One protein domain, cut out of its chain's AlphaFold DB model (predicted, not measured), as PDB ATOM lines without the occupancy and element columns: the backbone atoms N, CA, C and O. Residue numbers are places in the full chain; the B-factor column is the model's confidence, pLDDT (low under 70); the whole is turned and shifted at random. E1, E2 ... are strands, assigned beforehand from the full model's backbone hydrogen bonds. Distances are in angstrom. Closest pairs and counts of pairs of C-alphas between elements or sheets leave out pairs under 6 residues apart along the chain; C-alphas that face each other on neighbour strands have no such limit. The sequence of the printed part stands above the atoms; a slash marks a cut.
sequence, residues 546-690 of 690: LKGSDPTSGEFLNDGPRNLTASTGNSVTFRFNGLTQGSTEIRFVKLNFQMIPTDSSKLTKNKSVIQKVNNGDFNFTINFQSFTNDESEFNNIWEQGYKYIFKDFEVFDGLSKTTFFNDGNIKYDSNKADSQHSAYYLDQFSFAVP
ATOM      1  N   LEU A 546      48.627 -15.230 -82.548       94.94
ATOM      2  CA  LEU A 546      47.550 -16.051 -82.008       94.94
ATOM      3  C   LEU A 546      47.618 -17.474 -82.567       94.94
ATOM      4  O   LEU A 546      47.562 -17.692 -83.780       94.94
ATOM      5  N   LYS A 547      47.723 -18.455 -81.672       90.50
ATOM      6  CA  LYS A 547      47.770 -19.885 -82.003       90.50
ATOM      7  C   LYS A 547      46.446 -20.562 -81.683       90.50
ATOM      8  O   LYS A 547      45.826 -20.237 -80.678       90.50
ATOM      9  N   GLY A 548      46.020 -21.516 -82.509       83.88
ATOM     10  CA  GLY A 548      44.779 -22.264 -82.272       83.88
ATOM     11  C   GLY A 548      44.900 -23.421 -81.295       83.88
ATOM     12  O   GLY A 548      43.995 -23.634 -80.487       83.88
ATOM     13  N   SER A 549      46.015 -24.143 -81.348       83.94
ATOM     14  CA  SER A 549      46.265 -25.314 -80.517       83.94
ATOM     15  C   SER A 549      47.709 -25.371 -80.031       83.94
ATOM     16  O   SER A 549      48.614 -24.768 -80.623       83.94
ATOM     17  N   ASP A 550      47.918 -26.090 -78.932       80.88
ATOM     18  CA  ASP A 550      49.248 -26.413 -78.443       80.88
ATOM     19  C   ASP A 550      49.913 -27.404 -79.413       80.88
ATOM     20  O   ASP A 550      49.323 -28.437 -79.740       80.88
ATOM     21  N   PRO A 551      51.141 -27.134 -79.887       73.38
ATOM     22  CA  PRO A 551      51.801 -27.992 -80.867       73.38
ATOM     23  C   PRO A 551      52.221 -29.358 -80.304       73.38
ATOM     24  O   PRO A 551      52.569 -30.244 -81.081       73.38
ATOM     25  N   THR A 552      52.226 -29.531 -78.979       79.75
ATOM     26  CA  THR A 552      52.651 -30.759 -78.296       79.75
ATOM     27  C   THR A 552      51.456 -31.605 -77.874       79.75
ATOM     28  O   THR A 552      51.441 -32.804 -78.144       79.75
ATOM     29  N   SER A 553      50.466 -31.010 -77.202       77.38
ATOM     30  CA  SER A 553      49.289 -31.730 -76.697       77.38
ATOM     31  C   SER A 553      48.128 -31.771 -77.693       77.38
ATOM     32  O   SER A 553      47.252 -32.622 -77.561       77.38
ATOM     33  N   GLY A 554      48.105 -30.869 -78.681       72.69
ATOM     34  CA  GLY A 554      46.960 -30.671 -79.572       72.69
ATOM     35  C   GLY A 554      45.772 -29.980 -78.897       72.69
ATOM     36  O   GLY A 554      44.751 -29.768 -79.546       72.69
ATOM     37  N   GLU A 555      45.887 -29.611 -77.617       79.88
ATOM     38  CA  GLU A 555      44.813 -28.946 -76.883       79.88
ATOM     39  C   GLU A 555      44.493 -27.582 -77.486       79.88
ATOM     40  O   GLU A 555      45.376 -26.838 -77.916       79.88
ATOM     41  N   PHE A 556      43.212 -27.234 -77.479       79.38
ATOM     42  CA  PHE A 556      42.768 -25.913 -77.887       79.38
ATOM     43  C   PHE A 556      43.243 -24.841 -76.928       79.38
ATOM     44  O   PHE A 556      43.090 -24.953 -75.713       79.38
ATOM     45  N   LEU A 557      43.749 -23.757 -77.501       87.38
ATOM     46  CA  LEU A 557      44.285 -22.650 -76.724       87.38
ATOM     47  C   LEU A 557      43.309 -21.482 -76.585       87.38
ATOM     48  O   LEU A 557      43.563 -20.580 -75.793       87.38
ATOM     49  N   ASN A 558      42.203 -21.473 -77.328       90.75
ATOM     50  CA  ASN A 558      41.226 -20.389 -77.264       90.75
ATOM     51  C   ASN A 558      39.832 -20.954 -77.025       90.75
ATOM     52  O   ASN A 558      39.430 -21.925 -77.665       90.75
ATOM     53  N   ASP A 559      39.104 -20.334 -76.106       90.56
ATOM     54  CA  ASP A 559      37.789 -20.781 -75.667       90.56
ATOM     55  C   ASP A 559      36.889 -19.585 -75.341       90.56
ATOM     56  O   ASP A 559      37.359 -18.503 -74.995       90.56
ATOM     57  N   GLY A 560      35.580 -19.770 -75.453       91.19
ATOM     58  CA  GLY A 560      34.615 -18.693 -75.300       91.19
ATOM     59  C   GLY A 560      33.174 -19.196 -75.241       91.19
ATOM     60  O   GLY A 560      32.900 -20.366 -75.526       91.19
ATOM     61  N   PRO A 561      32.224 -18.322 -74.864       91.88
ATOM     62  CA  PRO A 561      30.810 -18.673 -74.790       91.88
ATOM     63  C   PRO A 561      30.289 -19.089 -76.168       91.88
ATOM     64  O   PRO A 561      30.585 -18.418 -77.144       91.88
ATOM     65  N   ARG A 562      29.490 -20.158 -76.272       87.94
ATOM     66  CA  ARG A 562      28.890 -20.600 -77.547       87.94
ATOM     67  C   ARG A 562      27.381 -20.704 -77.406       87.94
ATOM     68  O   ARG A 562      26.894 -21.583 -76.697       87.94
ATOM     69  N   ASN A 563      26.643 -19.814 -78.074       82.06
ATOM     70  CA  ASN A 563      25.178 -19.756 -78.028       82.06
ATOM     71  C   ASN A 563      24.599 -19.722 -76.593       82.06
ATOM     72  O   ASN A 563      23.523 -20.266 -76.343       82.06
ATOM     73  N   LEU A 564      25.310 -19.109 -75.642       88.75
ATOM     74  CA  LEU A 564      24.828 -18.980 -74.264       88.75
ATOM     75  C   LEU A 564      23.751 -17.900 -74.169       88.75
ATOM     76  O   LEU A 564      23.838 -16.883 -74.846       88.75
ATOM     77  N   THR A 565      22.762 -18.068 -73.298       90.06
ATOM     78  CA  THR A 565      21.825 -16.987 -72.964       90.06
ATOM     79  C   THR A 565      22.338 -16.257 -71.730       90.06
ATOM     80  O   THR A 565      22.479 -16.855 -70.663       90.06
ATOM     81  N   ALA A 566      22.647 -14.973 -71.880       90.94
ATOM     82  CA  ALA A 566      23.096 -14.119 -70.796       90.94
ATOM     83  C   ALA A 566      21.956 -13.878 -69.795       90.94
ATOM     84  O   ALA A 566      20.774 -13.853 -70.141       90.94
ATOM     85  N   SER A 567      22.309 -13.686 -68.529       90.56
ATOM     86  CA  SER A 567      21.370 -13.272 -67.486       90.56
ATOM     87  C   SER A 567      22.021 -12.206 -66.622       90.56
ATOM     88  O   SER A 567      23.225 -12.264 -66.372       90.56
ATOM     89  N   THR A 568      21.226 -11.243 -66.167       90.19
ATOM     90  CA  THR A 568      21.682 -10.177 -65.276       90.19
ATOM     91  C   THR A 568      22.377 -10.756 -64.041       90.19
ATOM     92  O   THR A 568      21.843 -11.653 -63.391       90.19
ATOM     93  N   GLY A 569      23.561 -10.241 -63.715       86.62
ATOM     94  CA  GLY A 569      24.411 -10.695 -62.612       86.62
ATOM     95  C   GLY A 569      25.383 -11.827 -62.964       86.62
ATOM     96  O   GLY A 569      26.295 -12.085 -62.181       86.62
ATOM     97  N   ASN A 570      25.241 -12.471 -64.126       89.12
ATOM     98  CA  ASN A 570      26.175 -13.504 -64.579       89.12
ATOM     99  C   ASN A 570      27.359 -12.902 -65.349       89.12
ATOM    100  O   ASN A 570      27.375 -11.721 -65.706       89.12
ATOM    101  N   SER A 571      28.341 -13.747 -65.653       91.62
ATOM    102  CA  SER A 571      29.482 -13.403 -66.491       91.62
ATOM    103  C   SER A 571      29.793 -14.501 -67.504       91.62
ATOM    104  O   SER A 571      29.378 -15.653 -67.358       91.62
ATOM    105  N   VAL A 572      30.524 -14.129 -68.550       92.62
ATOM    106  CA  VAL A 572      31.135 -15.055 -69.510       92.62
ATOM    107  C   VAL A 572      32.604 -14.706 -69.671       92.62
ATOM    108  O   VAL A 572      32.981 -13.537 -69.621       92.62
ATOM    109  N   THR A 573      33.434 -15.720 -69.888       93.94
ATOM    110  CA  THR A 573      34.876 -15.545 -70.055       93.94
ATOM    111  C   THR A 573      35.292 -15.986 -71.448       93.94
ATOM    112  O   THR A 573      34.938 -17.077 -71.891       93.94
ATOM    113  N   PHE A 574      36.068 -15.137 -72.109       94.06
ATOM    114  CA  PHE A 574      36.798 -15.441 -73.330       94.06
ATOM    115  C   PHE A 574      38.248 -15.707 -72.940       94.06
ATOM    116  O   PHE A 574      38.897 -14.845 -72.352       94.06
ATOM    117  N   ARG A 575      38.745 -16.905 -73.221       94.25
ATOM    118  CA  ARG A 575      40.111 -17.324 -72.915       94.25
ATOM    119  C   ARG A 575      40.916 -17.337 -74.198       94.25
ATOM    120  O   ARG A 575      40.569 -18.070 -75.119       94.25
ATOM    121  N   PHE A 576      42.000 -16.576 -74.247       94.62
ATOM    122  CA  PHE A 576      42.924 -16.570 -75.379       94.62
ATOM    123  C   PHE A 576      44.317 -17.016 -74.931       94.62
ATOM    124  O   PHE A 576      45.286 -16.274 -75.050       94.62
ATOM    125  N   ASN A 577      44.446 -18.248 -74.433       91.94
ATOM    126  CA  ASN A 577      45.751 -18.811 -74.053       91.94
ATOM    127  C   ASN A 577      46.679 -18.984 -75.267       91.94
ATOM    128  O   ASN A 577      47.886 -19.157 -75.112       91.94
ATOM    129  N   GLY A 578      46.123 -18.945 -76.481       91.69
ATOM    130  CA  GLY A 578      46.882 -18.967 -77.723       91.69
ATOM    131  C   GLY A 578      47.521 -17.628 -78.062       91.69
ATOM    132  O   GLY A 578      48.341 -17.572 -78.982       91.69
ATOM    133  N   LEU A 579      47.138 -16.556 -77.360       95.12
ATOM    134  CA  LEU A 579      47.702 -15.231 -77.539       95.12
ATOM    135  C   LEU A 579      49.115 -15.206 -76.963       95.12
ATOM    136  O   LEU A 579      49.358 -15.494 -75.795       95.12
ATOM    137  N   THR A 580      50.060 -14.853 -77.817       92.12
ATOM    138  CA  THR A 580      51.474 -14.739 -77.471       92.12
ATOM    139  C   THR A 580      51.893 -13.292 -77.626       92.12
ATOM    140  O   THR A 580      51.610 -12.658 -78.647       92.12
ATOM    141  N   GLN A 581      52.547 -12.769 -76.592       92.69
ATOM    142  CA  GLN A 581      53.110 -11.427 -76.621       92.69
ATOM    143  C   GLN A 581      54.201 -11.346 -77.693       92.69
ATOM    144  O   GLN A 581      54.895 -12.329 -77.969       92.69
ATOM    145  N   GLY A 582      54.302 -10.175 -78.312       92.50
ATOM    146  CA  GLY A 582      55.359  -9.855 -79.258       92.50
ATOM    147  C   GLY A 582      56.602  -9.344 -78.531       92.50
ATOM    148  O   GLY A 582      57.018  -9.892 -77.513       92.50
ATOM    149  N   SER A 583      57.184  -8.262 -79.042       91.19
ATOM    150  CA  SER A 583      58.359  -7.629 -78.423       91.19
ATOM    151  C   SER A 583      58.043  -6.787 -77.193       91.19
ATOM    152  O   SER A 583      58.959  -6.434 -76.453       91.19
ATOM    153  N   THR A 584      56.774  -6.444 -76.984       91.62
ATOM    154  CA  THR A 584      56.294  -5.669 -75.840       91.62
ATOM    155  C   THR A 584      55.081  -6.335 -75.206       91.62
ATOM    156  O   THR A 584      54.386  -7.152 -75.820       91.62
ATOM    157  N   GLU A 585      54.845  -6.007 -73.936       91.06
ATOM    158  CA  GLU A 585      53.710  -6.532 -73.189       91.06
ATOM    159  C   GLU A 585      52.388  -6.071 -73.800       91.06
ATOM    160  O   GLU A 585      52.218  -4.911 -74.168       91.06
ATOM    161  N   ILE A 586      51.411  -6.972 -73.837       93.12
ATOM    162  CA  ILE A 586      50.037  -6.608 -74.181       93.12
ATOM    163  C   ILE A 586      49.435  -5.842 -73.008       93.12
ATOM    164  O   ILE A 586      49.488  -6.303 -71.870       93.12
ATOM    165  N   ARG A 587      48.854  -4.676 -73.291       90.81
ATOM    166  CA  ARG A 587      48.400  -3.723 -72.271       90.81
ATOM    167  C   ARG A 587      46.886  -3.692 -72.142       90.81
ATOM    168  O   ARG A 587      46.360  -3.617 -71.033       90.81
ATOM    169  N   PHE A 588      46.180  -3.780 -73.262       92.69
ATOM    170  CA  PHE A 588      44.729  -3.913 -73.281       92.69
ATOM    171  C   PHE A 588      44.255  -4.556 -74.579       92.69
ATOM    172  O   PHE A 588      44.986  -4.621 -75.572       92.69
ATOM    173  N   VAL A 589      43.015  -5.029 -74.549       94.12
ATOM    174  CA  VAL A 589      42.317  -5.585 -75.701       94.12
ATOM    175  C   VAL A 589      40.964  -4.914 -75.881       94.12
ATOM    176  O   VAL A 589      40.360  -4.437 -74.916       94.12
ATOM    177  N   LYS A 590      40.474  -4.913 -77.117       93.94
ATOM    178  CA  LYS A 590      39.101  -4.547 -77.458       93.94
ATOM    179  C   LYS A 590      38.430  -5.759 -78.096       93.94
ATOM    180  O   LYS A 590      38.852  -6.207 -79.157       93.94
ATOM    181  N   LEU A 591      37.423  -6.313 -77.425       94.62
ATOM    182  CA  LEU A 591      36.595  -7.402 -77.948       94.62
ATOM    183  C   LEU A 591      35.447  -6.790 -78.743       94.62
ATOM    184  O   LEU A 591      34.661  -6.039 -78.166       94.62
ATOM    185  N   ASN A 592      35.343  -7.115 -80.030       94.88
ATOM    186  CA  ASN A 592      34.329  -6.560 -80.919       94.88
ATOM    187  C   ASN A 592      33.263  -7.609 -81.242       94.88
ATOM    188  O   ASN A 592      33.565  -8.743 -81.620       94.88
ATOM    189  N   PHE A 593      31.999  -7.212 -81.119       94.56
ATOM    190  CA  PHE A 593      30.841  -8.064 -81.351       94.56
ATOM    191  C   PHE A 593      29.954  -7.479 -82.439       94.56
ATOM    192  O   PHE A 593      29.575  -6.310 -82.379       94.56
ATOM    193  N   GLN A 594      29.556  -8.317 -83.389       94.94
ATOM    194  CA  GLN A 594      28.429  -8.040 -84.266       94.94
ATOM    195  C   GLN A 594      27.131  -8.407 -83.540       94.94
ATOM    196  O   GLN A 594      26.978  -9.517 -83.030       94.94
ATOM    197  N   MET A 595      26.182  -7.481 -83.504       94.31
ATOM    198  CA  MET A 595      24.879  -7.660 -82.868       94.31
ATOM    199  C   MET A 595      23.848  -8.037 -83.925       94.31
ATOM    200  O   MET A 595      23.481  -7.206 -84.754       94.31
ATOM    201  N   ILE A 596      23.363  -9.278 -83.899       93.50
ATOM    202  CA  ILE A 596      22.294  -9.752 -84.785       93.50
ATOM    203  C   ILE A 596      20.956  -9.702 -84.036       93.50
ATOM    204  O   ILE A 596      20.829 -10.372 -83.009       93.50
ATOM    205  N   PRO A 597      19.963  -8.933 -84.521       93.50
ATOM    206  CA  PRO A 597      18.626  -8.889 -83.940       93.50
ATOM    207  C   PRO A 597      17.984 -10.270 -83.797       93.50
ATOM    208  O   PRO A 597      18.060 -11.091 -84.710       93.50
ATOM    209  N   THR A 598      17.302 -10.513 -82.678       88.06
ATOM    210  CA  THR A 598      16.451 -11.702 -82.500       88.06
ATOM    211  C   THR A 598      15.028 -11.496 -83.021       88.06
ATOM    212  O   THR A 598      14.277 -12.459 -83.148       88.06
ATOM    213  N   ASP A 599      14.656 -10.252 -83.327       84.00
ATOM    214  CA  ASP A 599      13.389  -9.872 -83.947       84.00
ATOM    215  C   ASP A 599      13.631  -8.975 -85.175       84.00
ATOM    216  O   ASP A 599      14.690  -8.369 -85.329       84.00
ATOM    217  N   SER A 600      12.648  -8.886 -86.071       83.44
ATOM    218  CA  SER A 600      12.772  -8.153 -87.337       83.44
ATOM    219  C   SER A 600      12.605  -6.632 -87.222       83.44
ATOM    220  O   SER A 600      12.615  -5.950 -88.244       83.44
ATOM    221  N   SER A 601      12.371  -6.090 -86.023       86.94
ATOM    222  CA  SER A 601      12.170  -4.650 -85.808       86.94
ATOM    223  C   SER A 601      13.480  -3.885 -85.606       86.94
ATOM    224  O   SER A 601      13.517  -2.671 -85.815       86.94
ATOM    225  N   LYS A 602      14.558  -4.590 -85.242       89.81
ATOM    226  CA  LYS A 602      15.890  -4.017 -85.023       89.81
ATOM    227  C   LYS A 602      16.830  -4.268 -86.208       89.81
ATOM    228  O   LYS A 602      16.597  -5.141 -87.041       89.81
ATOM    229  N   LEU A 603      17.910  -3.490 -86.279       91.44
ATOM    230  CA  LEU A 603      18.952  -3.596 -87.308       91.44
ATOM    231  C   LEU A 603      20.250  -4.143 -86.713       91.44
ATOM    232  O   LEU A 603      20.495  -3.998 -85.520       91.44
ATOM    233  N   THR A 604      21.102  -4.739 -87.546       91.94
ATOM    234  CA  THR A 604      22.443  -5.169 -87.128       91.94
ATOM    235  C   THR A 604      23.287  -3.981 -86.669       91.94
ATOM    236  O   THR A 604      23.361  -2.966 -87.362       91.94
ATOM    237  N   LYS A 605      23.962  -4.140 -85.528       91.62
ATOM    238  CA  LYS A 605      24.870  -3.147 -84.931       91.62
ATOM    239  C   LYS A 605      26.209  -3.785 -84.551       91.62
ATOM    240  O   LYS A 605      26.414  -4.979 -84.778       91.62
ATOM    241  N   ASN A 606      27.106  -3.001 -83.959       91.00
ATOM    242  CA  ASN A 606      28.315  -3.501 -83.314       91.00
ATOM    243  C   ASN A 606      28.379  -2.999 -81.870       91.00
ATOM    244  O   ASN A 606      27.916  -1.900 -81.588       91.00
ATOM    245  N   LYS A 607      28.996  -3.782 -80.987       90.00
ATOM    246  CA  LYS A 607      29.365  -3.353 -79.635       90.00
ATOM    247  C   LYS A 607      30.774  -3.823 -79.336       90.00
ATOM    248  O   LYS A 607      31.139  -4.941 -79.701       90.00
ATOM    249  N   SER A 608      31.529  -3.002 -78.625       90.88
ATOM    250  CA  SER A 608      32.876  -3.346 -78.194       90.88
ATOM    251  C   SER A 608      33.010  -3.298 -76.682       90.88
ATOM    252  O   SER A 608      32.246  -2.624 -75.991       90.88
ATOM    253  N   VAL A 609      33.993  -4.029 -76.168       90.12
ATOM    254  CA  VAL A 609      34.345  -4.041 -74.747       90.12
ATOM    255  C   VAL A 609      35.854  -3.915 -74.627       90.12
ATOM    256  O   VAL A 609      36.588  -4.730 -75.190       90.12
ATOM    257  N   ILE A 610      36.317  -2.916 -73.879       90.19
ATOM    258  CA  ILE A 610      37.742  -2.725 -73.594       90.19
ATOM    259  C   ILE A 610      38.076  -3.403 -72.271       90.19
ATOM    260  O   ILE A 610      37.436  -3.137 -71.251       90.19
ATOM    261  N   GLN A 611      39.101  -4.255 -72.279       89.12
ATOM    262  CA  GLN A 611      39.632  -4.895 -71.078       89.12
ATOM    263  C   GLN A 611      41.137  -4.676 -70.974       89.12
ATOM    264  O   GLN A 611      41.884  -4.877 -71.931       89.12
ATOM    265  N   LYS A 612      41.583  -4.268 -69.786       88.44
ATOM    266  CA  LYS A 612      43.008  -4.190 -69.459       88.44
ATOM    267  C   LYS A 612      43.579  -5.598 -69.327       88.44
ATOM    268  O   LYS A 612      42.899  -6.499 -68.839       88.44
ATOM    269  N   VAL A 613      44.836  -5.765 -69.720       89.62
ATOM    270  CA  VAL A 613      45.584  -7.002 -69.499       89.62
ATOM    271  C   VAL A 613      46.459  -6.819 -68.269       89.62
ATOM    272  O   VAL A 613      47.295  -5.920 -68.229       89.62
ATOM    273  N   ASN A 614      46.269  -7.677 -67.267       79.94
ATOM    274  CA  ASN A 614      47.051  -7.661 -66.035       79.94
ATOM    275  C   ASN A 614      47.946  -8.901 -65.994       79.94
ATOM    276  O   ASN A 614      47.445 -10.019 -66.075       79.94
ATOM    277  N   ASN A 615      49.259  -8.710 -65.845       80.19
ATOM    278  CA  ASN A 615      50.235  -9.792 -65.648       80.19
ATOM    279  C   ASN A 615      50.185 -10.911 -66.711       80.19
ATOM    280  O   ASN A 615      50.414 -12.076 -66.393       80.19
ATOM    281  N   GLY A 616      49.856 -10.573 -67.963       81.38
ATOM    282  CA  GLY A 616      49.752 -11.552 -69.052       81.38
ATOM    283  C   GLY A 616      48.565 -12.519 -68.944       81.38
ATOM    284  O   GLY A 616      48.543 -13.516 -69.659       81.38
ATOM    285  N   ASP A 617      47.586 -12.251 -68.074       88.88
ATOM    286  CA  ASP A 617      46.339 -13.013 -68.033       88.88
ATOM    287  C   ASP A 617      45.457 -12.653 -69.240       88.88
ATOM    288  O   ASP A 617      44.985 -11.521 -69.375       88.88
ATOM    289  N   PHE A 618      45.242 -13.629 -70.125       93.50
ATOM    290  CA  PHE A 618      44.430 -13.492 -71.339       93.50
ATOM    291  C   PHE A 618      43.021 -14.082 -71.179       93.50
ATOM    292  O   PHE A 618      42.390 -14.498 -72.156       93.50
ATOM    293  N   ASN A 619      42.524 -14.129 -69.940       93.44
ATOM    294  CA  ASN A 619      41.138 -14.443 -69.621       93.44
ATOM    295  C   ASN A 619      40.319 -13.154 -69.484       93.44
ATOM    296  O   ASN A 619      40.360 -12.459 -68.470       93.44
ATOM    297  N   PHE A 620      39.511 -12.859 -70.494       92.81
ATOM    298  CA  PHE A 620      38.699 -11.650 -70.558       92.81
ATOM    299  C   PHE A 620      37.274 -11.950 -70.109       92.81
ATOM    300  O   PHE A 620      36.519 -12.636 -70.800       92.81
ATOM    301  N   THR A 621      36.893 -11.440 -68.938       91.62
ATOM    302  CA  THR A 621      35.581 -11.709 -68.340       91.62
ATOM    303  C   THR A 621      34.642 -10.532 -68.551       91.62
ATOM    304  O   THR A 621      34.886  -9.423 -68.087       91.62
ATOM    305  N   ILE A 622      33.535 -10.797 -69.239       90.50
ATOM    306  CA  ILE A 622      32.449  -9.849 -69.449       90.50
ATOM    307  C   ILE A 622      31.385 -10.081 -68.381       90.50
ATOM    308  O   ILE A 622      30.864 -11.188 -68.248       90.50
ATOM    309  N   ASN A 623      31.043  -9.021 -67.650       88.50
ATOM    310  CA  ASN A 623      29.993  -9.036 -66.637       88.50
ATOM    311  C   ASN A 623      28.700  -8.433 -67.197       88.50
ATOM    312  O   ASN A 623      28.706  -7.334 -67.757       88.50
ATOM    313  N   PHE A 624      27.584  -9.127 -66.994       89.25
ATOM    314  CA  PHE A 624      26.253  -8.691 -67.406       89.25
ATOM    315  C   PHE A 624      25.551  -7.976 -66.251       89.25
ATOM    316  O   PHE A 624      24.666  -8.536 -65.609       89.25
ATOM    317  N   GLN A 625      25.965  -6.750 -65.932       87.50
ATOM    318  CA  GLN A 625      25.420  -6.040 -64.771       87.50
ATOM    319  C   GLN A 625      23.951  -5.656 -64.955       87.50
ATOM    320  O   GLN A 625      23.164  -5.791 -64.019       87.50
ATOM    321  N   SER A 626      23.582  -5.164 -66.136       87.94
ATOM    322  CA  SER A 626      22.205  -4.797 -66.457       87.94
ATOM    323  C   SER A 626      21.925  -4.932 -67.947       87.94
ATOM    324  O   SER A 626      22.829  -4.869 -68.785       87.94
ATOM    325  N   PHE A 627      20.645  -5.115 -68.261       92.38
ATOM    326  CA  PHE A 627      20.129  -5.149 -69.621       92.38
ATOM    327  C   PHE A 627      19.208  -3.955 -69.857       92.38
ATOM    328  O   PHE A 627      18.528  -3.500 -68.936       92.38
ATOM    329  N   THR A 628      19.200  -3.449 -71.083       89.38
ATOM    330  CA  THR A 628      18.450  -2.256 -71.490       89.38
ATOM    331  C   THR A 628      17.803  -2.468 -72.858       89.38
ATOM    332  O   THR A 628      18.274  -3.278 -73.655       89.38
ATOM    333  N   ASN A 629      16.719  -1.749 -73.141       87.44
ATOM    334  CA  ASN A 629      16.120  -1.719 -74.479       87.44
ATOM    335  C   ASN A 629      16.833  -0.741 -75.421       87.44
ATOM    336  O   ASN A 629      16.662  -0.842 -76.635       87.44
ATOM    337  N   ASP A 630      17.618   0.174 -74.854       83.62
ATOM    338  CA  ASP A 630      18.331   1.227 -75.562       83.62
ATOM    339  C   ASP A 630      19.808   0.873 -75.758       83.62
ATOM    340  O   ASP A 630      20.389   0.076 -75.025       83.62
ATOM    341  N   GLU A 631      20.441   1.514 -76.732       82.19
ATOM    342  CA  GLU A 631      21.882   1.398 -76.958       82.19
ATOM    343  C   GLU A 631      22.693   1.913 -75.761       82.19
ATOM    344  O   GLU A 631      22.280   2.860 -75.082       82.19
ATOM    345  N   SER A 632      23.845   1.285 -75.497       80.69
ATOM    346  CA  SER A 632      24.693   1.620 -74.354       80.69
ATOM    347  C   SER A 632      26.186   1.505 -74.652       80.69
ATOM    348  O   SER A 632      26.674   0.452 -75.079       80.69
ATOM    349  N   GLU A 633      26.914   2.555 -74.270       77.19
ATOM    350  CA  GLU A 633      28.362   2.703 -74.463       77.19
ATOM    351  C   GLU A 633      29.205   2.168 -73.296       77.19
ATOM    352  O   GLU A 633      30.435   2.300 -73.287       77.19
ATOM    353  N   PHE A 634      28.571   1.538 -72.304       77.56
ATOM    354  CA  PHE A 634      29.252   0.939 -71.157       77.56
ATOM    355  C   PHE A 634      29.595  -0.536 -71.375       77.56
ATOM    356  O   PHE A 634      28.839  -1.288 -71.997       77.56
ATOM    357  N   ASN A 635      30.711  -0.965 -70.776       79.44
ATOM    358  CA  ASN A 635      31.247  -2.331 -70.866       79.44
ATOM    359  C   ASN A 635      30.255  -3.409 -70.377       79.44
ATOM    360  O   ASN A 635      30.275  -4.550 -70.828       79.44
ATOM    361  N   ASN A 636      29.419  -3.054 -69.408       80.69
ATOM    362  CA  ASN A 636      28.665  -3.947 -68.529       80.69
ATOM    363  C   ASN A 636      27.139  -3.779 -68.649       80.69
ATOM    364  O   ASN A 636      26.393  -4.465 -67.946       80.69
ATOM    365  N   ILE A 637      26.681  -2.915 -69.559       85.44
ATOM    366  CA  ILE A 637      25.265  -2.688 -69.872       85.44
ATOM    367  C   ILE A 637      24.996  -3.162 -71.305       85.44
ATOM    368  O   ILE A 637      25.689  -2.752 -72.240       85.44
ATOM    369  N   TRP A 638      24.008  -4.038 -71.486       90.00
ATOM    370  CA  TRP A 638      23.801  -4.758 -72.749       90.00
ATOM    371  C   TRP A 638      22.393  -4.555 -73.320       90.00
ATOM    372  O   TRP A 638      21.407  -4.649 -72.590       90.00
ATOM    373  N   GLU A 639      22.299  -4.293 -74.628       92.38
ATOM    374  CA  GLU A 639      21.024  -4.113 -75.337       92.38
ATOM    375  C   GLU A 639      20.331  -5.476 -75.524       92.38
ATOM    376  O   GLU A 639      20.949  -6.430 -76.012       92.38
ATOM    377  N   GLN A 640      19.060  -5.556 -75.124       93.06
ATOM    378  CA  GLN A 640      18.195  -6.736 -75.228       93.06
ATOM    379  C   GLN A 640      17.772  -7.022 -76.669       93.06
ATOM    380  O   GLN A 640      17.721  -6.120 -77.510       93.06
ATOM    381  N   GLY A 641      17.395  -8.270 -76.948       92.62
ATOM    382  CA  GLY A 641      16.882  -8.684 -78.256       92.62
ATOM    383  C   GLY A 641      17.969  -8.841 -79.323       92.62
ATOM    384  O   GLY A 641      17.700  -8.661 -80.512       92.62
ATOM    385  N   TYR A 642      19.202  -9.158 -78.911       94.62
ATOM    386  CA  TYR A 642      20.306  -9.442 -79.829       94.62
ATOM    387  C   TYR A 642      21.073 -10.702 -79.453       94.62
ATOM    388  O   TYR A 642      21.320 -11.007 -78.284       94.62
ATOM    389  N   LYS A 643      21.549 -11.383 -80.493       93.88
ATOM    390  CA  LYS A 643      22.668 -12.312 -80.428       93.88
ATOM    391  C   LYS A 643      23.959 -11.550 -80.721       93.88
ATOM    392  O   LYS A 643      24.130 -11.014 -81.813       93.88
ATOM    393  N   TYR A 644      24.869 -11.530 -79.760       94.88
ATOM    394  CA  TYR A 644      26.205 -10.963 -79.895       94.88
ATOM    395  C   TYR A 644      27.131 -12.056 -80.415       94.88
ATOM    396  O   TYR A 644      27.305 -13.087 -79.765       94.88
ATOM    397  N   ILE A 645      27.689 -11.847 -81.602       94.31
ATOM    398  CA  ILE A 645      28.633 -12.750 -82.258       94.31
ATOM    399  C   ILE A 645      30.000 -12.091 -82.232       94.31
ATOM    400  O   ILE A 645      30.154 -10.955 -82.675       94.31
ATOM    401  N   PHE A 646      30.990 -12.795 -81.697       95.56
ATOM    402  CA  PHE A 646      32.370 -12.345 -81.700       95.56
ATOM    403  C   PHE A 646      32.850 -12.157 -83.140       95.56
ATOM    404  O   PHE A 646      32.753 -13.063 -83.968       95.56
ATOM    405  N   LYS A 647      33.342 -10.958 -83.437       95.12
ATOM    406  CA  LYS A 647      33.739 -10.546 -84.782       95.12
ATOM    407  C   LYS A 647      35.255 -10.542 -84.923       95.12
ATOM    408  O   LYS A 647      35.804 -11.142 -85.840       95.12
ATOM    409  N   ASP A 648      35.921  -9.865 -84.007       95.56
ATOM    410  CA  ASP A 648      37.366  -9.729 -83.978       95.56
ATOM    411  C   ASP A 648      37.801  -9.290 -82.576       95.56
ATOM    412  O   ASP A 648      36.983  -8.836 -81.766       95.56
ATOM    413  N   PHE A 649      39.087  -9.441 -82.273       93.06
ATOM    414  CA  PHE A 649      39.672  -8.753 -81.131       93.06
ATOM    415  C   PHE A 649      40.921  -7.984 -81.528       93.06
ATOM    416  O   PHE A 649      41.795  -8.474 -82.247       93.06
ATOM    417  N   GLU A 650      40.996  -6.758 -81.025       95.94
ATOM    418  CA  GLU A 650      42.141  -5.881 -81.196       95.94
ATOM    419  C   GLU A 650      43.043  -5.972 -79.970       95.94
ATOM    420  O   GLU A 650      42.581  -5.893 -78.831       95.94
ATOM    421  N   VAL A 651      44.340  -6.118 -80.213       96.25
ATOM    422  CA  VAL A 651      45.388  -6.244 -79.204       96.25
ATOM    423  C   VAL A 651      46.300  -5.039 -79.285       96.25
ATOM    424  O   VAL A 651      46.848  -4.747 -80.349       96.25
ATOM    425  N   PHE A 652      46.492  -4.376 -78.149       94.62
ATOM    426  CA  PHE A 652      47.337  -3.198 -78.026       94.62
ATOM    427  C   PHE A 652      48.552  -3.537 -77.157       94.62
ATOM    428  O   PHE A 652      48.427  -3.739 -75.946       94.62
ATOM    429  N   ASP A 653      49.728  -3.617 -77.780       91.44
ATOM    430  CA  ASP A 653      51.006  -4.011 -77.155       91.44
ATOM    431  C   ASP A 653      51.842  -2.816 -76.664       91.44
ATOM    432  O   ASP A 653      53.021  -2.930 -76.338       91.44
ATOM    433  N   GLY A 654      51.227  -1.636 -76.641       87.31
ATOM    434  CA  GLY A 654      51.851  -0.383 -76.240       87.31
ATOM    435  C   GLY A 654      52.764   0.269 -77.270       87.31
ATOM    436  O   GLY A 654      53.227   1.372 -77.007       87.31
ATOM    437  N   LEU A 655      52.955  -0.339 -78.441       92.12
ATOM    438  CA  LEU A 655      53.599   0.297 -79.595       92.12
ATOM    439  C   LEU A 655      52.667   0.357 -80.805       92.12
ATOM    440  O   LEU A 655      52.747   1.288 -81.604       92.12
ATOM    441  N   SER A 656      51.787  -0.631 -80.954       93.75
ATOM    442  CA  SER A 656      50.874  -0.739 -82.082       93.75
ATOM    443  C   SER A 656      49.584  -1.469 -81.712       93.75
ATOM    444  O   SER A 656      49.376  -1.919 -80.581       93.75
ATOM    445  N   LYS A 657      48.706  -1.581 -82.709       95.38
ATOM    446  CA  LYS A 657      47.480  -2.370 -82.671       95.38
ATOM    447  C   LYS A 657      47.588  -3.539 -83.651       95.38
ATOM    448  O   LYS A 657      48.002  -3.365 -84.797       95.38
ATOM    449  N   THR A 658      47.181  -4.728 -83.215       96.88
ATOM    450  CA  THR A 658      47.006  -5.911 -84.073       96.88
ATOM    451  C   THR A 658      45.572  -6.409 -83.956       96.88
ATOM    452  O   THR A 658      45.092  -6.624 -82.847       96.88
ATOM    453  N   THR A 659      44.889  -6.606 -85.081       97.56
ATOM    454  CA  THR A 659      43.508  -7.104 -85.120       97.56
ATOM    455  C   THR A 659      43.498  -8.552 -85.593       97.56
ATOM    456  O   THR A 659      43.976  -8.842 -86.691       97.56
ATOM    457  N   PHE A 660      42.940  -9.445 -84.778       97.19
ATOM    458  CA  PHE A 660      42.707 -10.851 -85.114       97.19
ATOM    459  C   PHE A 660      41.220 -11.049 -85.411       97.19
ATOM    460  O   PHE A 660      40.379 -10.899 -84.520       97.19
ATOM    461  N   PHE A 661      40.896 -11.356 -86.663       95.38
ATOM    462  CA  PHE A 661      39.524 -11.545 -87.118       95.38
ATOM    463  C   PHE A 661      39.050 -12.974 -86.890       95.38
ATOM    464  O   PHE A 661      39.815 -13.928 -86.960       95.38
ATOM    465  N   ASN A 662      37.754 -13.154 -86.663       92.00
ATOM    466  CA  ASN A 662      37.190 -14.485 -86.460       92.00
ATOM    467  C   ASN A 662      37.289 -15.420 -87.687       92.00
ATOM    468  O   ASN A 662      37.088 -16.623 -87.543       92.00
ATOM    469  N   ASP A 663      37.624 -14.884 -88.862       86.00
ATOM    470  CA  ASP A 663      37.758 -15.594 -90.135       86.00
ATOM    471  C   ASP A 663      39.194 -16.066 -90.442       86.00
ATOM    472  O   ASP A 663      39.451 -16.597 -91.524       86.00
ATOM    473  N   GLY A 664      40.126 -15.900 -89.496       88.56
ATOM    474  CA  GLY A 664      41.523 -16.321 -89.632       88.56
ATOM    475  C   GLY A 664      42.481 -15.202 -90.034       88.56
ATOM    476  O   GLY A 664      43.695 -15.366 -89.883       88.56
ATOM    477  N   ASN A 665      41.971 -14.059 -90.501       94.19
ATOM    478  CA  ASN A 665      42.802 -12.949 -90.951       94.19
ATOM    479  C   ASN A 665      43.447 -12.194 -89.774       94.19
ATOM    480  O   ASN A 665      42.848 -11.994 -88.716       94.19
ATOM    481  N   ILE A 666      44.668 -11.696 -89.985       96.62
ATOM    482  CA  ILE A 666      45.339 -10.737 -89.102       96.62
ATOM    483  C   ILE A 666      45.600  -9.455 -89.884       96.62
ATOM    484  O   ILE A 666      46.230  -9.502 -90.943       96.62
ATOM    485  N   LYS A 667      45.207  -8.317 -89.309       96.25
ATOM    486  CA  LYS A 667      45.580  -6.988 -89.798       96.25
ATOM    487  C   LYS A 667      46.486  -6.282 -88.798       96.25
ATOM    488  O   LYS A 667      46.212  -6.267 -87.598       96.25
ATOM    489  N   TYR A 668      47.546  -5.666 -89.308       95.00
ATOM    490  CA  TYR A 668      48.479  -4.877 -88.511       95.00
ATOM    491  C   TYR A 668      48.229  -3.385 -88.713       95.00
ATOM    492  O   TYR A 668      47.902  -2.937 -89.809       95.00
ATOM    493  N   ASP A 669      48.395  -2.606 -87.648       93.62
ATOM    494  CA  ASP A 669      48.329  -1.145 -87.732       93.62
ATOM    495  C   ASP A 669      49.659  -0.512 -88.193       93.62
ATOM    496  O   ASP A 669      49.690   0.650 -88.596       93.62
ATOM    497  N   SER A 670      50.742  -1.298 -88.172       90.38
ATOM    498  CA  SER A 670      52.048  -0.992 -88.773       90.38
ATOM    499  C   SER A 670      52.056  -1.240 -90.292       90.38
ATOM    500  O   SER A 670      51.082  -1.721 -90.862       90.38
ATOM    501  N   ASN A 671      53.175  -0.972 -90.976       89.38
ATOM    502  CA  ASN A 671      53.335  -1.250 -92.414       89.38
ATOM    503  C   ASN A 671      53.511  -2.750 -92.735       89.38
ATOM    504  O   ASN A 671      53.841  -3.106 -93.871       89.38
ATOM    505  N   LYS A 672      53.353  -3.643 -91.754       91.44
ATOM    506  CA  LYS A 672      53.483  -5.085 -91.959       91.44
ATOM    507  C   LYS A 672      52.323  -5.605 -92.812       91.44
ATOM    508  O   LYS A 672      51.176  -5.228 -92.604       91.44
ATOM    509  N   ALA A 673      52.630  -6.496 -93.754       93.62
ATOM    510  CA  ALA A 673      51.614  -7.139 -94.580       93.62
ATOM    511  C   ALA A 673      50.656  -7.987 -93.731       93.62
ATOM    512  O   ALA A 673      51.092  -8.664 -92.794       93.62
ATOM    513  N   ASP A 674      49.376  -7.976 -94.107       94.38
ATOM    514  CA  ASP A 674      48.345  -8.826 -93.512       94.38
ATOM    515  C   ASP A 674      48.766 -10.303 -93.538       94.38
ATOM    516  O   ASP A 674      49.486 -10.764 -94.431       94.38
ATOM    517  N   SER A 675      48.326 -11.055 -92.533       95.12
ATOM    518  CA  SER A 675      48.687 -12.467 -92.385       95.12
ATOM    519  C   SER A 675      47.515 -13.296 -91.859       95.12
ATOM    520  O   SER A 675      46.373 -12.846 -91.905       95.12
ATOM    521  N   GLN A 676      47.774 -14.530 -91.426       93.00
ATOM    522  CA  GLN A 676      46.755 -15.464 -90.946       93.00
ATOM    523  C   GLN A 676      47.134 -16.008 -89.570       93.00
ATOM    524  O   GLN A 676      48.318 -16.202 -89.281       93.00
ATOM    525  N   HIS A 677      46.135 -16.325 -88.751       92.56
ATOM    526  CA  HIS A 677      46.302 -17.109 -87.532       92.56
ATOM    527  C   HIS A 677      45.690 -18.501 -87.663       92.56
ATOM    528  O   HIS A 677      44.878 -18.784 -88.538       92.56
ATOM    529  N   SER A 678      46.047 -19.376 -86.723       84.19
ATOM    530  CA  SER A 678      45.498 -20.732 -86.633       84.19
ATOM    531  C   SER A 678      44.379 -20.873 -85.603       84.19
ATOM    532  O   SER A 678      43.911 -21.981 -85.393       84.19
ATOM    533  N   ALA A 679      43.946 -19.805 -84.921       84.06
ATOM    534  CA  ALA A 679      42.785 -19.911 -84.035       84.06
ATOM    535  C   ALA A 679      41.512 -20.234 -84.823       84.06
ATOM    536  O   ALA A 679      41.134 -19.500 -85.732       84.06
ATOM    537  N   TYR A 680      40.876 -21.341 -84.449       72.75
ATOM    538  CA  TYR A 680      39.632 -21.832 -85.031       72.75
ATOM    539  C   TYR A 680      38.459 -21.522 -84.094       72.75
ATOM    540  O   TYR A 680      38.654 -21.373 -82.886       72.75
ATOM    541  N   TYR A 681      37.244 -21.479 -84.646       74.12
ATOM    542  CA  TYR A 681      35.974 -21.350 -83.913       74.12
ATOM    543  C   TYR A 681      35.717 -20.019 -83.207       74.12
ATOM    544  O   TYR A 681      34.772 -19.917 -82.424       74.12
ATOM    545  N   LEU A 682      36.527 -18.994 -83.476       84.38
ATOM    546  CA  LEU A 682      36.283 -17.657 -82.939       84.38
ATOM    547  C   LEU A 682      34.910 -17.123 -83.383       84.38
ATOM    548  O   LEU A 682      34.225 -16.459 -82.613       84.38
ATOM    549  N   ASP A 683      34.475 -17.477 -84.590       80.69
ATOM    550  CA  ASP A 683      33.169 -17.154 -85.174       80.69
ATOM    551  C   ASP A 683      31.987 -17.802 -84.432       80.69
ATOM    552  O   ASP A 683      30.859 -17.307 -84.483       80.69
ATOM    553  N   GLN A 684      32.236 -18.889 -83.697       84.31
ATOM    554  CA  GLN A 684      31.226 -19.541 -82.867       84.31
ATOM    555  C   GLN A 684      31.036 -18.846 -81.516       84.31
ATOM    556  O   GLN A 684      30.013 -19.074 -80.851       84.31
ATOM    557  N   PHE A 685      31.995 -18.015 -81.093       92.94
ATOM    558  CA  PHE A 685      31.902 -17.342 -79.808       92.94
ATOM    559  C   PHE A 685      30.740 -16.351 -79.829       92.94
ATOM    560  O   PHE A 685      30.728 -15.367 -80.565       92.94
ATOM    561  N   SER A 686      29.707 -16.647 -79.050       93.69
ATOM    562  CA  SER A 686      28.459 -15.908 -79.068       93.69
ATOM    563  C   SER A 686      27.631 -16.103 -77.806       93.69
ATOM    564  O   SER A 686      27.665 -17.146 -77.143       93.69
ATOM    565  N   PHE A 687      26.822 -15.094 -77.511       94.38
ATOM    566  CA  PHE A 687      25.793 -15.152 -76.481       94.38
ATOM    567  C   PHE A 687      24.582 -14.302 -76.883       94.38
ATOM    568  O   PHE A 687      24.696 -13.349 -77.648       94.38
ATOM    569  N   ALA A 688      23.403 -14.663 -76.392       92.75
ATOM    570  CA  ALA A 688      22.157 -13.935 -76.589       92.75
ATOM    571  C   ALA A 688      21.816 -13.136 -75.332       92.75
ATOM    572  O   ALA A 688      21.885 -13.678 -74.228       92.75
ATOM    573  N   VAL A 689      21.426 -11.876 -75.502       92.44
ATOM    574  CA  VAL A 689      20.863 -11.046 -74.433       92.44
ATOM    575  C   VAL A 689      19.351 -11.007 -74.660       92.44
ATOM    576  O   VAL A 689      18.915 -10.367 -75.624       92.44
ATOM    577  N   PRO A 690      18.575 -11.769 -73.868       83.75
ATOM    578  CA  PRO A 690      17.145 -11.949 -74.088       83.75
ATOM    579  C   PRO A 690      16.327 -10.689 -73.806       83.75
ATOM    580  O   PRO A 690      16.792  -9.825 -73.022       83.75
TER     581      PRO A 690
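This is residues 546 to 690 of the 690 residues of the protein "PG_binding_1 domain-containing protein" of Flavobacteriaceae bacterium (UniProt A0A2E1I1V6). The strands wrap into a flattened, incomplete barrel: a twisted sheet of E2, E3, E7, E8, E9 and E10 makes the larger wall, the pair E1 and E4 makes a smaller wall only partly face to face with it, and residues 558 to 565 bridge from E1 to E10. E8 and E9 extend the large wall at one end, and the small pair E5 and E6 lies towards the other. The printed part has 145 residues, ten named strands in the order E1 to E10 and no named helix; the class is all strand, though only 59 residues are in named elements. The large sheet is branched and antiparallel, E1 and E4 are antiparallel, and E5 and E6 are parallel. The whole is compact, with a radius of gyration of the C-alphas of 15.5 A and spans of 44 by 33 by 29 A.

Residues 546 to 570 hold no named element. E1, residues 571 to 576, begins with C-alpha 571 at (29.482, -13.403, -66.491) and is 16.4 A long. E2, residues 588 to 597, measures 28.6 A, and E3, residues 605 to 612, 23.9 A. E4 is residues 619 to 623, E5 626 to 628 and E6 637 to 639. E7, residues 642 to 652, measures 27.8 A and bends by 52 degrees at residue 647. E8 is residues 657 to 661, E9 665 to 668 and E10 686 to 689, ending with C-alpha 689 at (20.863, -11.046, -74.433).

E2 lies on one side of E7, with N 645 and O 594 2.8 A apart. On the other side of E7 are E10, beside residues 642 to 646, with N 644 and O 687 2.8 A apart, and E8, beside residues 648 to 652, with N 651 and O 658 2.8 A apart. E3 forms a hairpin with E2, with N 593 and O 607 2.8 A apart. E7, E8 and E9 form a meander, each strand the antiparallel neighbour of the one before; N 659 and O 667 are 2.9 A apart. With E10, the antiparallel neighbour of E7, they make a Greek key of four successive strands. Between E1 and E4, N 574 and O 620 are 2.9 A apart. The closest C-alphas of E3 and E4, Gln 611 and Phe 620, are 6.8 A apart. E4 runs on into E5 at 61 degrees; between E5 and E6, N 628 and O 638 are 2.9 A apart. E1 and E7 are apart.

The farthest C-alphas, Thr 552 and Ser 601, are 48.8 A apart. The printed part has no cut. The links E1 to E2 and E9 to E10 are long, with 11 and 17 residues. The mean pLDDT of the printed part is 89.7, and no printed residue is under 70.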